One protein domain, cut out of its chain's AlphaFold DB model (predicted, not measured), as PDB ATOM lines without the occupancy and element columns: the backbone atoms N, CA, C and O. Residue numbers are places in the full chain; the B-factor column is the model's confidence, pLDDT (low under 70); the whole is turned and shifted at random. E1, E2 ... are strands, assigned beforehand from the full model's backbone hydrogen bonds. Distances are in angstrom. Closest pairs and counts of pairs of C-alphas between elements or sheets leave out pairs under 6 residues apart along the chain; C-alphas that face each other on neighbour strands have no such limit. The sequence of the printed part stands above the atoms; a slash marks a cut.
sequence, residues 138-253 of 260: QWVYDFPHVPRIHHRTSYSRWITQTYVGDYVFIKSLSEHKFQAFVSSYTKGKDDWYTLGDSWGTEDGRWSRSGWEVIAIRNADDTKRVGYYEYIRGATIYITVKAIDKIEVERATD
ATOM      1  N   GLN A 138      26.952  57.024 -22.853       42.25
ATOM      2  CA  GLN A 138      27.474  56.977 -24.211       42.25
ATOM      3  C   GLN A 138      28.567  58.040 -24.351       42.25
ATOM      4  O   GLN A 138      28.279  59.238 -24.314       42.25
ATOM      5  N   TRP A 139      29.816  57.612 -24.536       45.28
ATOM      6  CA  TRP A 139      30.894  58.511 -24.950       45.28
ATOM      7  C   TRP A 139      30.921  58.558 -26.473       45.28
ATOM      8  O   TRP A 139      31.210  57.544 -27.105       45.28
ATOM      9  N   VAL A 140      30.609  59.713 -27.061       47.34
ATOM     10  CA  VAL A 140      30.800  59.952 -28.497       47.34
ATOM     11  C   VAL A 140      32.049  60.806 -28.660       47.34
ATOM     12  O   VAL A 140      32.066  61.968 -28.252       47.34
ATOM     13  N   TYR A 141      33.094  60.220 -29.242       43.31
ATOM     14  CA  TYR A 141      34.279  60.962 -29.662       43.31
ATOM     15  C   TYR A 141      34.112  61.337 -31.134       43.31
ATOM     16  O   TYR A 141      34.294  60.496 -32.013       43.31
ATOM     17  N   ASP A 142      33.763  62.596 -31.393       42.75
ATOM     18  CA  ASP A 142      33.892  63.204 -32.716       42.75
ATOM     19  C   ASP A 142      35.189  64.014 -32.706       42.75
ATOM     20  O   ASP A 142      35.242  65.079 -32.107       42.75
ATOM     21  N   PHE A 143      36.260  63.555 -33.350       39.00
ATOM     22  CA  PHE A 143      37.387  64.455 -33.620       39.00
ATOM     23  C   PHE A 143      36.951  65.433 -34.729       39.00
ATOM     24  O   PHE A 143      36.550  64.952 -35.790       39.00
ATOM     25  N   PRO A 144      36.979  66.777 -34.543       44.56
ATOM     26  CA  PRO A 144      37.689  67.567 -33.526       44.56
ATOM     27  C   PRO A 144      36.771  68.328 -32.533       44.56
ATOM     28  O   PRO A 144      37.027  69.493 -32.222       44.56
ATOM     29  N   HIS A 145      35.649  67.767 -32.084       37.06
ATOM     30  CA  HIS A 145      34.656  68.446 -31.242       37.06
ATOM     31  C   HIS A 145      34.439  67.750 -29.885       37.06
ATOM     32  O   HIS A 145      34.489  66.535 -29.752       37.06
ATOM     33  N   VAL A 146      34.219  68.582 -28.862       41.44
ATOM     34  CA  VAL A 146      34.070  68.251 -27.432       41.44
ATOM     35  C   VAL A 146      33.177  67.017 -27.190       41.44
ATOM     36  O   VAL A 146      32.115  66.927 -27.817       41.44
ATOM     37  N   PRO A 147      33.529  66.108 -26.253       39.22
ATOM     38  CA  PRO A 147      32.686  64.969 -25.897       39.22
ATOM     39  C   PRO A 147      31.299  65.432 -25.434       39.22
ATOM     40  O   PRO A 147      31.166  66.225 -24.500       39.22
ATOM     41  N   ARG A 148      30.244  64.925 -26.081       41.09
ATOM     42  CA  ARG A 148      28.859  65.092 -25.623       41.09
ATOM     43  C   ARG A 148      28.416  63.844 -24.879       41.09
ATOM     44  O   ARG A 148      28.364  62.763 -25.459       41.09
ATOM     45  N   ILE A 149      28.044  64.017 -23.615       39.84
ATOM     46  CA  ILE A 149      27.353  62.989 -22.837       39.84
ATOM     47  C   ILE A 149      25.877  63.048 -23.235       39.84
ATOM     48  O   ILE A 149      25.161  63.984 -22.876       39.84
ATOM     49  N   HIS A 150      25.421  62.070 -24.012       39.03
ATOM     50  CA  HIS A 150      24.007  61.933 -24.337       39.03
ATOM     51  C   HIS A 150      23.317  61.081 -23.270       39.03
ATOM     52  O   HIS A 150      23.484  59.868 -23.229       39.03
ATOM     53  N   HIS A 151      22.495  61.716 -22.431       33.44
ATOM     54  CA  HIS A 151      21.479  61.002 -21.662       33.44
ATOM     55  C   HIS A 151      20.354  60.616 -22.626       33.44
ATOM     56  O   HIS A 151      19.561  61.467 -23.034       33.44
ATOM     57  N   ARG A 152      20.303  59.349 -23.039       41.34
ATOM     58  CA  ARG A 152      19.221  58.840 -23.884       41.34
ATOM     59  C   ARG A 152      18.281  57.989 -23.040       41.34
ATOM     60  O   ARG A 152      18.662  56.941 -22.535       41.34
ATOM     61  N   THR A 153      17.044  58.446 -22.892       35.66
ATOM     62  CA  THR A 153      15.938  57.643 -22.369       35.66
ATOM     63  C   THR A 153      15.417  56.752 -23.494       35.66
ATOM     64  O   THR A 153      14.787  57.216 -24.445       35.66
ATOM     65  N   SER A 154      15.726  55.458 -23.425       42.88
ATOM     66  CA  SER A 154      15.242  54.462 -24.381       42.88
ATOM     67  C   SER A 154      13.798  54.081 -24.046       42.88
ATOM     68  O   SER A 154      13.529  53.515 -22.989       42.88
ATOM     69  N   TYR A 155      12.857  54.387 -24.944       37.94
ATOM     70  CA  TYR A 155      11.493  53.855 -24.888       37.94
ATOM     71  C   TYR A 155      11.547  52.329 -25.043       37.94
ATOM     72  O   TYR A 155      12.043  51.828 -26.055       37.94
ATOM     73  N   SER A 156      11.040  51.591 -24.051       39.66
ATOM     74  CA  SER A 156      11.022  50.126 -24.045       39.66
ATOM     75  C   SER A 156      10.064  49.598 -25.112       39.66
ATOM     76  O   SER A 156       8.858  49.454 -24.899       39.66
ATOM     77  N   ARG A 157      10.592  49.303 -26.296       43.16
ATOM     78  CA  ARG A 157       9.928  48.401 -27.232       43.16
ATOM     79  C   ARG A 157      10.023  47.002 -26.622       43.16
ATOM     80  O   ARG A 157      11.118  46.599 -26.244       43.16
ATOM     81  N   TRP A 158       8.902  46.290 -26.494       41.06
ATOM     82  CA  TRP A 158       8.869  44.902 -26.017       41.06
ATOM     83  C   TRP A 158       9.576  43.989 -27.022       41.06
ATOM     84  O   TRP A 158       8.947  43.352 -27.862       41.06
ATOM     85  N   ILE A 159      10.901  43.985 -26.988       53.97
ATOM     86  CA  ILE A 159      11.726  42.991 -27.649       53.97
ATOM     87  C   ILE A 159      12.157  42.049 -26.529       53.97
ATOM     88  O   ILE A 159      12.957  42.386 -25.661       53.97
ATOM     89  N   THR A 160      11.518  40.884 -26.500       66.75
ATOM     90  CA  THR A 160      11.752  39.789 -25.556       66.75
ATOM     91  C   THR A 160      13.039  39.062 -25.926       66.75
ATOM     92  O   THR A 160      12.997  37.923 -26.391       66.75
ATOM     93  N   GLN A 161      14.190  39.718 -25.785       88.44
ATOM     94  CA  GLN A 161      15.440  38.965 -25.818       88.44
ATOM     95  C   GLN A 161      15.467  38.015 -24.623       88.44
ATOM     96  O   GLN A 161      15.137  38.396 -23.498       88.44
ATOM     97  N   THR A 162      15.822  36.764 -24.879       93.31
ATOM     98  CA  THR A 162      15.919  35.740 -23.842       93.31
ATOM     99  C   THR A 162      17.281  35.829 -23.176       93.31
ATOM    100  O   THR A 162      18.292  36.026 -23.841       93.31
ATOM    101  N   TYR A 163      17.324  35.658 -21.861       94.69
ATOM    102  CA  TYR A 163      18.592  35.462 -21.177       94.69
ATOM    103  C   TYR A 163      19.189  34.112 -21.593       94.69
ATOM    104  O   TYR A 163      18.545  33.075 -21.456       94.69
ATOM    105  N   VAL A 164      20.415  34.124 -22.114       95.00
ATOM    106  CA  VAL A 164      21.146  32.915 -22.547       95.00
ATOM    107  C   VAL A 164      22.460  32.734 -21.779       95.00
ATOM    108  O   VAL A 164      23.351  32.003 -22.213       95.00
ATOM    109  N   GLY A 165      22.583  33.420 -20.641       95.44
ATOM    110  CA  GLY A 165      23.784  33.480 -19.812       95.44
ATOM    111  C   GLY A 165      24.514  34.821 -19.894       95.44
ATOM    112  O   GLY A 165      24.135  35.727 -20.639       95.44
ATOM    113  N   ASP A 166      25.607  34.898 -19.143       94.88
ATOM    114  CA  ASP A 166      26.550  36.015 -19.083       94.88
ATOM    115  C   ASP A 166      27.264  36.210 -20.441       94.88
ATOM    116  O   ASP A 166      28.314  35.618 -20.732       94.88
ATOM    117  N   TYR A 167      26.635  36.998 -21.316       95.31
ATOM    118  CA  TYR A 167      27.055  37.205 -22.701       95.31
ATOM    119  C   TYR A 167      26.833  38.640 -23.178       95.31
ATOM    120  O   TYR A 167      25.882  39.319 -22.789       95.31
ATOM    121  N   VAL A 168      27.679  39.050 -24.118       95.50
ATOM    122  CA  VAL A 168      27.489  40.227 -24.965       95.50
ATOM    123  C   VAL A 168      27.296  39.750 -26.398       95.50
ATOM    124  O   VAL A 168      28.120  39.000 -26.923       95.50
ATOM    125  N   PHE A 169      26.218  40.201 -27.027       96.94
ATOM    126  CA  PHE A 169      25.931  40.012 -28.439       96.94
ATOM    127  C   PHE A 169      25.896  41.369 -29.126       96.94
ATOM    128  O   PHE A 169      25.195  42.277 -28.678       96.94
ATOM    129  N   ILE A 170      26.626  41.512 -30.226       96.94
ATOM    130  CA  ILE A 170      26.661  42.738 -31.020       96.94
ATOM    131  C   ILE A 170      26.462  42.362 -32.482       96.94
ATOM    132  O   ILE A 170      27.154  41.497 -33.009       96.94
ATOM    133  N   LYS A 171      25.524  43.035 -33.148       96.88
ATOM    134  CA  LYS A 171      25.332  42.925 -34.597       96.88
ATOM    135  C   LYS A 171      25.202  44.298 -35.236       96.88
ATOM    136  O   LYS A 171      24.790  45.261 -34.584       96.88
ATOM    137  N   SER A 172      25.485  44.372 -36.527       97.06
ATOM    138  CA  SER A 172      25.263  45.554 -37.352       97.06
ATOM    139  C   SER A 172      24.147  45.299 -38.360       97.06
ATOM    140  O   SER A 172      24.242  44.397 -39.179       97.06
ATOM    141  N   LEU A 173      23.096  46.116 -38.324       96.56
ATOM    142  CA  LEU A 173      22.081  46.202 -39.385       96.56
ATOM    143  C   LEU A 173      22.351  47.385 -40.328       96.56
ATOM    144  O   LEU A 173      21.467  47.802 -41.073       96.56
ATOM    145  N   SER A 174      23.537  47.985 -40.229       95.06
ATOM    146  CA  SER A 174      23.968  49.066 -41.106       95.06
ATOM    147  C   SER A 174      24.543  48.513 -42.408       95.06
ATOM    148  O   SER A 174      25.168  47.457 -42.409       95.06
ATOM    149  N   GLU A 175      24.414  49.271 -43.496       94.31
ATOM    150  CA  GLU A 175      25.113  48.984 -44.759       94.31
ATOM    151  C   GLU A 175      26.630  49.232 -44.646       94.31
ATOM    152  O   GLU A 175      27.421  48.705 -45.428       94.31
ATOM    153  N   HIS A 176      27.058  50.016 -43.649       94.12
ATOM    154  CA  HIS A 176      28.467  50.240 -43.352       94.12
ATOM    155  C   HIS A 176      29.041  49.127 -42.471       94.12
ATOM    156  O   HIS A 176      28.375  48.587 -41.585       94.12
ATOM    157  N   LYS A 177      30.329  48.831 -42.666       95.38
ATOM    158  CA  LYS A 177      31.061  47.893 -41.813       95.38
ATOM    159  C   LYS A 177      31.390  48.547 -40.474       95.38
ATOM    160  O   LYS A 177      31.966  49.637 -40.428       95.38
ATOM    161  N   PHE A 178      31.062  47.844 -39.398       96.94
ATOM    162  CA  PHE A 178      31.401  48.224 -38.033       96.94
ATOM    163  C   PHE A 178      32.290  47.168 -37.397       96.94
ATOM    164  O   PHE A 178      32.245  45.990 -37.762       96.94
ATOM    165  N   GLN A 179      33.084  47.606 -36.430       97.06
ATOM    166  CA  GLN A 179      33.875  46.723 -35.593       97.06
ATOM    167  C   GLN A 179      33.559  46.974 -34.128       97.06
ATOM    168  O   GLN A 179      33.298  48.113 -33.735       97.06
ATOM    169  N   ALA A 180      33.614  45.914 -33.332       96.19
ATOM    170  CA  ALA A 180      33.496  45.996 -31.889       96.19
ATOM    171  C   ALA A 180      34.768  45.519 -31.199       96.19
ATOM    172  O   ALA A 180      35.468  44.626 -31.671       96.19
ATOM    173  N   PHE A 181      35.021  46.126 -30.054       95.62
ATOM    174  CA  PHE A 181      36.001  45.730 -29.069       95.62
ATOM    175  C   PHE A 181      35.242  45.484 -27.767       95.62
ATOM    176  O   PHE A 181      34.445  46.324 -27.345       95.62
ATOM    177  N   VAL A 182      35.484  44.344 -27.131       94.38
ATOM    178  CA  VAL A 182      34.966  44.033 -25.796       94.38
ATOM    179  C   VAL A 182      36.172  43.704 -24.941       94.38
ATOM    180  O   VAL A 182      36.919  42.790 -25.299       94.38
ATOM    181  N   SER A 183      36.362  44.444 -23.847       92.75
ATOM    182  CA  SER A 183      37.536  44.275 -22.990       92.75
ATOM    183  C   SER A 183      37.738  42.816 -22.575       92.75
ATOM    184  O   SER A 183      36.793  42.031 -22.425       92.75
ATOM    185  N   SER A 184      39.000  42.429 -22.408       82.69
ATOM    186  CA  SER A 184      39.353  41.093 -21.942       82.69
ATOM    187  C   SER A 184      39.472  40.992 -20.420       82.69
ATOM    188  O   SER A 184      40.138  40.070 -19.945       82.69
ATOM    189  N   TYR A 185      38.887  41.921 -19.647       71.81
ATOM    190  CA  TYR A 185      39.143  42.041 -18.202       71.81
ATOM    191  C   TYR A 185      38.940  40.710 -17.479       71.81
ATOM    192  O   TYR A 185      39.728  40.337 -16.610       71.81
ATOM    193  N   THR A 186      37.916  39.960 -17.886       60.56
ATOM    194  CA  THR A 186      37.669  38.627 -17.346       60.56
ATOM    195  C   THR A 186      38.252  37.497 -18.191       60.56
ATOM    196  O   THR A 186      38.800  36.571 -17.594       60.56
ATOM    197  N   LYS A 187      38.160  37.546 -19.534       69.88
ATOM    198  CA  LYS A 187      38.730  36.589 -20.521       69.88
ATOM    199  C   LYS A 187      38.727  37.213 -21.926       69.88
ATOM    200  O   LYS A 187      37.889  38.062 -22.193       69.88
ATOM    201  N   GLY A 188      39.548  36.727 -22.864       74.38
ATOM    202  CA  GLY A 188      39.447  37.060 -24.301       74.38
ATOM    203  C   GLY A 188      40.725  37.624 -24.919       74.38
ATOM    204  O   GLY A 188      41.792  37.515 -24.324       74.38
ATOM    205  N   LYS A 189      40.607  38.197 -26.122       82.81
ATOM    206  CA  LYS A 189      41.663  38.986 -26.764       82.81
ATOM    207  C   LYS A 189      41.191  40.427 -26.904       82.81
ATOM    208  O   LYS A 189      40.034  40.654 -27.255       82.81
ATOM    209  N   ASP A 190      42.098  41.360 -26.656       85.88
ATOM    210  CA  ASP A 190      41.885  42.794 -26.840       85.88
ATOM    211  C   ASP A 190      42.036  43.175 -28.326       85.88
ATOM    212  O   ASP A 190      42.919  43.940 -28.708       85.88
ATOM    213  N   ASP A 191      41.168  42.614 -29.169       93.12
ATOM    214  CA  ASP A 191      41.156  42.815 -30.620       93.12
ATOM    215  C   ASP A 191      39.849  43.477 -31.092       93.12
ATOM    216  O   ASP A 191      38.829  43.487 -30.399       93.12
ATOM    217  N   TRP A 192      39.884  44.034 -32.304       94.56
ATOM    218  CA  TRP A 192      38.694  44.531 -32.994       94.56
ATOM    219  C   TRP A 192      38.101  43.441 -33.885       94.56
ATOM    220  O   TRP A 192      38.782  42.912 -34.763       94.56
ATOM    221  N   TYR A 193      36.813  43.168 -33.710       94.88
ATOM    222  CA  TYR A 193      36.070  42.138 -34.433       94.88
ATOM    223  C   TYR A 193      35.086  42.769 -35.407       94.88
ATOM    224  O   TYR A 193      34.421  43.748 -35.067       94.88
ATOM    225  N   THR A 194      34.988  42.231 -36.623       95.62
ATOM    226  CA  THR A 194      34.075  42.767 -37.641       95.62
ATOM    227  C   THR A 194      32.664  42.249 -37.399       95.62
ATOM    228  O   THR A 194      32.434  41.047 -37.378       95.62
ATOM    229  N   LEU A 195      31.710  43.163 -37.235       96.00
ATOM    230  CA  LEU A 195      30.339  42.813 -36.884       96.00
ATOM    231  C   LEU A 195      29.557  42.303 -38.099       96.00
ATOM    232  O   LEU A 195      29.474  42.989 -39.120       96.00
ATOM    233  N   GLY A 196      28.934  41.132 -37.951       95.94
ATOM    234  CA  GLY A 196      27.924  40.616 -38.876       95.94
ATOM    235  C   GLY A 196      26.520  41.166 -38.597       95.94
ATOM    236  O   GLY A 196      26.303  41.931 -37.657       95.94
ATOM    237  N   ASP A 197      25.544  40.740 -39.395       95.50
ATOM    238  CA  ASP A 197      24.128  41.134 -39.304       95.50
ATOM    239  C   ASP A 197      23.268  40.198 -38.436       95.50
ATOM    240  O   ASP A 197      22.072  40.434 -38.222       95.50
ATOM    241  N   SER A 198      23.880  39.153 -37.881       94.19
ATOM    242  CA  SER A 198      23.221  38.132 -37.076       94.19
ATOM    243  C   SER A 198      23.938  37.902 -35.748       94.19
ATOM    244  O   SER A 198      25.159  37.998 -35.643       94.19
ATOM    245  N   TRP A 199      23.163  37.533 -34.724       89.75
ATOM    246  CA  TRP A 199      23.663  37.231 -33.377       89.75
ATOM    247  C   TRP A 199      24.537  35.967 -33.297       89.75
ATOM    248  O   TRP A 199      25.127  35.693 -32.258       89.75
ATOM    249  N   GLY A 200      24.572  35.162 -34.362       75.75
ATOM    250  CA  GLY A 200      25.266  33.874 -34.401       75.75
ATOM    251  C   GLY A 200      26.683  33.930 -34.968       75.75
ATOM    252  O   GLY A 200      27.340  32.895 -35.019       75.75
ATOM    253  N   THR A 201      27.153  35.098 -35.409       77.50
ATOM    254  CA  THR A 201      28.537  35.247 -35.876       77.50
ATOM    255  C   THR A 201      29.499  35.181 -34.690       77.50
ATOM    256  O   THR A 201      29.264  35.825 -33.668       77.50
ATOM    257  N   GLU A 202      30.577  34.396 -34.806       80.31
ATOM    258  CA  GLU A 202      31.585  34.263 -33.737       80.31
ATOM    259  C   GLU A 202      32.185  35.625 -33.356       80.31
ATOM    260  O   GLU A 202      32.346  35.925 -32.177       80.31
ATOM    261  N   ASP A 203      32.380  36.496 -34.349       86.19
ATOM    262  CA  ASP A 203      32.882  37.867 -34.193       86.19
ATOM    263  C   ASP A 203      31.872  38.844 -33.559       86.19
ATOM    264  O   ASP A 203      32.209  40.000 -33.305       86.19
ATOM    265  N   GLY A 204      30.631  38.411 -33.320       91.31
ATOM    266  CA  GLY A 204      29.554  39.198 -32.714       91.31
ATOM    267  C   GLY A 204      29.119  38.694 -31.337       91.31
ATOM    268  O   GLY A 204      28.098  39.158 -30.823       91.31
ATOM    269  N   ARG A 205      29.836  37.732 -30.740       94.25
ATOM    270  CA  ARG A 205      29.439  37.077 -29.486       94.25
ATOM    271  C   ARG A 205      30.616  36.890 -28.534       94.25
ATOM    272  O   ARG A 205      31.593  36.222 -28.852       94.25
ATOM    273  N   TRP A 206      30.449  37.334 -27.290       93.94
ATOM    274  CA  TRP A 206      31.450  37.164 -26.235       93.94
ATOM    275  C   TRP A 206      30.818  36.637 -24.951       93.94
ATOM    276  O   TRP A 206      29.902  37.247 -24.409       93.94
ATOM    277  N   SER A 207      31.337  35.520 -24.433       93.62
ATOM    278  CA  SER A 207      31.041  35.086 -23.063       93.62
ATOM    279  C   SER A 207      31.889  35.907 -22.096       93.62
ATOM    280  O   SER A 207      33.124  35.858 -22.157       93.62
ATOM    281  N   ARG A 208      31.234  36.705 -21.252       91.31
ATOM    282  CA  ARG A 208      31.859  37.678 -20.346       91.31
ATOM    283  C   ARG A 208      31.022  37.791 -19.090       91.31
ATOM    284  O   ARG A 208      29.807  37.757 -19.189       91.31
ATOM    285  N   SER A 209      31.653  37.972 -17.937       91.25
ATOM    286  CA  SER A 209      30.950  38.161 -16.665       91.25
ATOM    287  C   SER A 209      31.583  39.320 -15.903       91.25
ATOM    288  O   SER A 209      32.785  39.522 -15.990       91.25
ATOM    289  N   GLY A 210      30.793  40.081 -15.147       91.81
ATOM    290  CA  GLY A 210      31.276  41.274 -14.440       91.81
ATOM    291  C   GLY A 210      31.231  42.548 -15.287       91.81
ATOM    292  O   GLY A 210      30.370  42.681 -16.153       91.81
ATOM    293  N   TRP A 211      32.100  43.514 -14.981       92.69
ATOM    294  CA  TRP A 211      32.175  44.799 -15.682       92.69
ATOM    295  C   TRP A 211      33.005  44.685 -16.956       92.69
ATOM    296  O   TRP A 211      34.132  44.198 -16.904       92.69
ATOM    297  N   GLU A 212      32.479  45.189 -18.068       93.69
ATOM    298  CA  GLU A 212      33.198  45.243 -19.340       93.69
ATOM    299  C   GLU A 212      33.017  46.601 -20.023       93.69
ATOM    300  O   GLU A 212      31.963  47.244 -19.947       93.69
ATOM    301  N   VAL A 213      34.064  47.021 -20.731       94.69
ATOM    302  CA  VAL A 213      34.031  48.133 -21.678       94.69
ATOM    303  C   VAL A 213      33.763  47.563 -23.063       94.69
ATOM    304  O   VAL A 213      34.501  46.711 -23.559       94.69
ATOM    305  N   ILE A 214      32.720  48.071 -23.705       95.56
ATOM    306  CA  ILE A 214      32.353  47.731 -25.076       95.56
ATOM    307  C   ILE A 214      32.560  48.979 -25.922       95.56
ATOM    308  O   ILE A 214      31.936  50.006 -25.668       95.56
ATOM    309  N   ALA A 215      33.417  48.910 -26.933       96.81
ATOM    310  CA  ALA A 215      33.639  49.997 -27.874       96.81
ATOM    311  C   ALA A 215      33.245  49.570 -29.288       96.81
ATOM    312  O   ALA A 215      33.517  48.454 -29.715       96.81
ATOM    313  N   ILE A 216      32.609  50.473 -30.025       97.25
ATOM    314  CA  ILE A 216      32.150  50.259 -31.396       97.25
ATOM    315  C   ILE A 216      32.723  51.375 -32.257       97.25
ATOM    316  O   ILE A 216      32.655  52.548 -31.882       97.25
ATOM    317  N   ARG A 217      33.272  51.014 -33.415       97.00
ATOM    318  CA  ARG A 217      33.802  51.955 -34.405       97.00
ATOM    319  C   ARG A 217      33.306  51.627 -35.804       97.00
ATOM    320  O   ARG A 217      32.988  50.474 -36.099       97.00
ATOM    321  N   ASN A 218      33.265  52.628 -36.672       95.56
ATOM    322  CA  ASN A 218      33.128  52.394 -38.109       95.56
ATOM    323  C   ASN A 218      34.442  51.857 -38.708       95.56
ATOM    324  O   ASN A 218      35.500  51.952 -38.089       95.56
ATOM    325  N   ALA A 219      34.377  51.297 -39.918       88.12
ATOM    326  CA  ALA A 219      35.547  50.734 -40.599       88.12
ATOM    327  C   ALA A 219      36.699  51.735 -40.797       88.12
ATOM    328  O   ALA A 219      37.858  51.341 -40.726       88.12
ATOM    329  N   ASP A 220      36.377  53.016 -40.991       90.00
ATOM    330  CA  ASP A 220      37.369  54.081 -41.173       90.00
ATOM    331  C   ASP A 220      37.966  54.588 -39.847       90.00
ATOM    332  O   ASP A 220      38.840  55.450 -39.857       90.00
ATOM    333  N   ASP A 221      37.476  54.090 -38.703       89.81
ATOM    334  CA  ASP A 221      37.894  54.482 -37.351       89.81
ATOM    335  C   ASP A 221      37.844  56.000 -37.086       89.81
ATOM    336  O   ASP A 221      38.632  56.556 -36.324       89.81
ATOM    337  N   THR A 222      36.905  56.695 -37.729       90.88
ATOM    338  CA  THR A 222      36.727  58.145 -37.567       90.88
ATOM    339  C   THR A 222      35.816  58.494 -36.400       90.88
ATOM    340  O   THR A 222      35.893  59.602 -35.870       90.88
ATOM    341  N   LYS A 223      34.952  57.558 -35.992       93.88
ATOM    342  CA  LYS A 223      34.006  57.731 -34.887       93.88
ATOM    343  C   LYS A 223      33.970  56.487 -34.018       93.88
ATOM    344  O   LYS A 223      33.908  55.364 -34.524       93.88
ATOM    345  N   ARG A 224      33.943  56.702 -32.702       95.62
ATOM    346  CA  ARG A 224      33.826  55.638 -31.701       95.62
ATOM    347  C   ARG A 224      32.716  55.936 -30.711       95.62
ATOM    348  O   ARG A 224      32.533  57.083 -30.300       95.62
ATOM    349  N   VAL A 225      32.033  54.875 -30.301       96.25
ATOM    350  CA  VAL A 225      31.081  54.887 -29.196       96.25
ATOM    351  C   VAL A 225      31.476  53.832 -28.176       96.25
ATOM    352  O   VAL A 225      31.764  52.700 -28.550       96.25
ATOM    353  N   GLY A 226      31.494  54.210 -26.899       95.62
ATOM    354  CA  GLY A 226      31.781  53.308 -25.784       95.62
ATOM    355  C   GLY A 226      30.584  53.116 -24.855       95.62
ATOM    356  O   GLY A 226      29.849  54.070 -24.604       95.62
ATOM    357  N   TYR A 227      30.451  51.904 -24.320       95.50
ATOM    358  CA  TYR A 227      29.517  51.496 -23.272       95.50
ATOM    359  C   TYR A 227      30.287  50.834 -22.132       95.50
ATOM    360  O   TYR A 227      31.263  50.121 -22.369       95.50
ATOM    361  N   TYR A 228      29.832  51.054 -20.903       94.75
ATOM    362  CA  TYR A 228      30.356  50.385 -19.717       94.75
ATOM    363  C   TYR A 228      29.223  49.604 -19.063       94.75
ATOM    364  O   TYR A 228      28.276  50.201 -18.551       94.75
ATOM    365  N   GLU A 229      29.283  48.278 -19.146       94.25
ATOM    366  CA  GLU A 229      28.155  47.404 -18.822       94.25
ATOM    367  C   GLU A 229      28.550  46.328 -17.810       94.25
ATOM    368  O   GLU A 229      29.625  45.734 -17.885       94.25
ATOM    369  N   TYR A 230      27.642  46.048 -16.873       92.50
ATOM    370  CA  TYR A 230      27.781  44.946 -15.920       92.50
ATOM    371  C   TYR A 230      27.000  43.722 -16.410       92.50
ATOM    372  O   TYR A 230      25.767  43.713 -16.402       92.50
ATOM    373  N   ILE A 231      27.695  42.681 -16.848       93.12
ATOM    374  CA  ILE A 231      27.109  41.553 -17.585       93.12
ATOM    375  C   ILE A 231      26.686  40.407 -16.660       93.12
ATOM    376  O   ILE A 231      25.860  39.597 -17.052       93.12
ATOM    377  N   ARG A 232      27.164  40.349 -15.411       92.94
ATOM    378  CA  ARG A 232      26.804  39.248 -14.499       92.94
ATOM    379  C   ARG A 232      25.284  39.156 -14.285       92.94
ATOM    380  O   ARG A 232      24.655  40.143 -13.886       92.94
ATOM    381  N   GLY A 233      24.719  37.971 -14.522       94.50
ATOM    382  CA  GLY A 233      23.278  37.706 -14.467       94.50
ATOM    383  C   GLY A 233      22.498  38.409 -15.581       94.50
ATOM    384  O   GLY A 233      21.339  38.780 -15.390       94.50
ATOM    385  N   ALA A 234      23.148  38.704 -16.709       94.25
ATOM    386  CA  ALA A 234      22.528  39.377 -17.838       94.25
ATOM    387  C   ALA A 234      23.130  38.958 -19.186       94.25
ATOM    388  O   ALA A 234      24.316  38.679 -19.325       94.25
ATOM    389  N   THR A 235      22.297  39.018 -20.216       95.88
ATOM    390  CA  THR A 235      22.724  39.025 -21.610       95.88
ATOM    391  C   THR A 235      22.512  40.425 -22.177       95.88
ATOM    392  O   THR A 235      21.401  40.963 -22.117       95.88
ATOM    393  N   ILE A 236      23.570  41.022 -22.721       96.06
ATOM    394  CA  ILE A 236      23.532  42.342 -23.361       96.06
ATOM    395  C   ILE A 236      23.434  42.158 -24.874       96.06
ATOM    396  O   ILE A 236      24.262  41.471 -25.469       96.06
ATOM    397  N   TYR A 237      22.450  42.796 -25.495       97.00
ATOM    398  CA  TYR A 237      22.229  42.792 -26.937       97.00
ATOM    399  C   TYR A 237      22.407  44.203 -27.481       97.00
ATOM    400  O   TYR A 237      21.667  45.112 -27.115       97.00
ATOM    401  N   ILE A 238      23.369  44.391 -28.378       96.75
ATOM    402  CA  ILE A 238      23.647  45.680 -29.007       96.75
ATOM    403  C   ILE A 238      23.398  45.570 -30.509       96.75
ATOM    404  O   ILE A 238      24.037  44.787 -31.211       96.75
ATOM    405  N   THR A 239      22.467  46.372 -31.018       97.31
ATOM    406  CA  THR A 239      22.187  46.483 -32.453       97.31
ATOM    407  C   THR A 239      22.685  47.827 -32.972       97.31
ATOM    408  O   THR A 239      22.172  48.883 -32.598       97.31
ATOM    409  N   VAL A 240      23.660  47.792 -33.879       97.31
ATOM    410  CA  VAL A 240      24.205  48.978 -34.547       97.31
ATOM    411  C   VAL A 240      23.432  49.223 -35.841       97.31
ATOM    412  O   VAL A 240      23.490  48.412 -36.760       97.31
ATOM    413  N   LYS A 241      22.689  50.332 -35.937       96.69
ATOM    414  CA  LYS A 241      22.027  50.759 -37.193       96.69
ATOM    415  C   LYS A 241      22.822  51.859 -37.896       96.69
ATOM    416  O   LYS A 241      22.890  51.900 -39.120       96.69
ATOM    417  N   ALA A 242      23.438  52.723 -37.100       95.69
ATOM    418  CA  ALA A 242      24.451  53.701 -37.480       95.69
ATOM    419  C   ALA A 242      25.292  54.020 -36.230       95.69
ATOM    420  O   ALA A 242      24.890  53.664 -35.120       95.69
ATOM    421  N   ILE A 243      26.437  54.695 -36.376       94.38
ATOM    422  CA  ILE A 243      27.313  55.004 -35.227       94.38
ATOM    423  C   ILE A 243      26.620  55.889 -34.177       94.38
ATOM    424  O   ILE A 243      26.869  55.765 -32.984       94.38
ATOM    425  N   ASP A 244      25.699  56.743 -34.612       94.69
ATOM    426  CA  ASP A 244      24.855  57.619 -33.795       94.69
ATOM    427  C   ASP A 244      23.482  56.996 -33.466       94.69
ATOM    428  O   ASP A 244      22.650  57.604 -32.787       94.69
ATOM    429  N   LYS A 245      23.238  55.761 -33.919       96.06
ATOM    430  CA  LYS A 245      21.985  55.025 -33.731       96.06
ATOM    431  C   LYS A 245      22.268  53.581 -33.329       96.06
ATOM    432  O   LYS A 245      22.161  52.650 -34.133       96.06
ATOM    433  N   ILE A 246      22.589  53.422 -32.052       95.88
ATOM    434  CA  ILE A 246      22.815  52.135 -31.399       95.88
ATOM    435  C   ILE A 246      21.654  51.858 -30.441       95.88
ATOM    436  O   ILE A 246      21.194  52.749 -29.722       95.88
ATOM    437  N   GLU A 247      21.158  50.627 -30.472       95.75
ATOM    438  CA  GLU A 247      20.112  50.123 -29.585       95.75
ATOM    439  C   GLU A 247      20.737  49.092 -28.648       95.75
ATOM    440  O   GLU A 247      21.371  48.149 -29.116       95.75
ATOM    441  N   VAL A 248      20.579  49.294 -27.340       95.00
ATOM    442  CA  VAL A 248      21.093  48.393 -26.303       95.00
ATOM    443  C   VAL A 248      19.909  47.820 -25.539       95.00
ATOM    444  O   VAL A 248      19.111  48.561 -24.965       95.00
ATOM    445  N   GLU A 249      19.809  46.500 -25.530       94.88
ATOM    446  CA  GLU A 249      18.793  45.726 -24.829       94.88
ATOM    447  C   GLU A 249      19.463  44.805 -23.809       94.88
ATOM    448  O   GLU A 249      20.566  44.298 -24.024       94.88
ATOM    449  N   ARG A 250      18.782  44.573 -22.686       94.19
ATOM    450  CA  ARG A 250      19.270  43.708 -21.613       94.19
ATOM    451  C   ARG A 250      18.229  42.654 -21.284       94.19
ATOM    452  O   ARG A 250      17.141  42.995 -20.825       94.19
ATOM    453  N   ALA A 251      18.603  41.389 -21.427       94.75
ATOM    454  CA  ALA A 251      17.876  40.278 -20.834       94.75
ATOM    455  C   ALA A 251      18.518  39.950 -19.482       94.75
ATOM    456  O   ALA A 251      19.728  39.756 -19.410       94.75
ATOM    457  N   THR A 252      17.735  39.934 -18.407       93.31
ATOM    458  CA  THR A 252      18.240  39.596 -17.065       93.31
ATOM    459  C   THR A 252      17.888  38.150 -16.764       93.31
ATOM    460  O   THR A 252      16.838  37.676 -17.200       93.31
ATOM    461  N   ASP A 253      18.766  37.466 -16.043       92.75
ATOM    462  CA  ASP A 253      18.482  36.145 -15.499       92.75
ATOM    463  C   ASP A 253      17.211  36.208 -14.627       92.75
ATOM    464  O   ASP A 253      17.179  37.004 -13.681       92.75
TER     465      ASP A 253
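What this domain is: This is residues 138 to 253 of the 260 residues of an uncharacterized protein of Pleurotus ostreatus PC15 (UniProt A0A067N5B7). Two sheets lie partly face to face as a sandwich, with their strands running nearly in line: E2 E1 E7 E6 E4 on one side and E5 E3 E8 E9 on the other. The hairpin E1 and E2 widens the first sheet beyond the part that faces the second, and a long link, residues 151 to 166, passes from it to E3. The printed part has 116 residues, with no named helix and nine named strands, E1 to E9 in that order along the chain; the class is all strand. The first sheet is antiparallel throughout and the second is mixed. The whole is compact, with a radius of gyration of the C-alphas of 13.6 A and spans of 41 by 33 by 26 A.

Where its parts are: In the five-stranded sheet, E2 is residues 145 to 150, E1 residues 138 to 142, E7 residues 223 to 230, E6 residues 211 to 218 and E4 residues 178 to 182. E6 and E7 each measure 23.7 A from first to last C-alpha. E1 begins at C-alpha 138, (27.474, 56.977, -24.211). In the other sheet, E5 is residues 205 to 207, E3 residues 167 to 172, 17.0 A long, E8 residues 234 to 242, 24.4 A, and E9 residues 245 to 252, 23.0 A. E9 ends at C-alpha 252, (18.240, 39.596, -17.065).

How they stand to each other: The five-stranded sheet is twisted, with edge strands E2 and E4. E6 and E7 form a hairpin, with N 214 and O 227 2.8 A apart; E4 is antiparallel to E6, with N 181 and O 215 at 2.8 A. On the other side of E7, E1 is antiparallel to it, with N 226 and O 139 at 3.4 A, and N 145 of E2 is 2.7 A from O 142 of E1. In the second sheet E3 and E8 are parallel at 13 degrees, with N 169 and O 236 at 2.8 A. E5 is antiparallel to E3, with N 206 and O 168 at 2.9 A, and E8 and E9 form a hairpin, with N 237 and O 249 at 2.8 A. The two sheets' facing parts are 10.3 A centre to centre; E6 and E8 are near each other, while E1 is apart from E8.

The domain as a whole: The C-alphas farthest apart, those of Pro 144 and Asp 253, are 41.0 A apart. The printed part has no cut. The links E2 to E3 and E4 to E5 are long; within the latter, residues 193 to 194 pair antiparallel with residues 179 to 180 of E4. The mean pLDDT of the printed part is 82.6, and residues 138 to 160 and 186 to 187 are under 70.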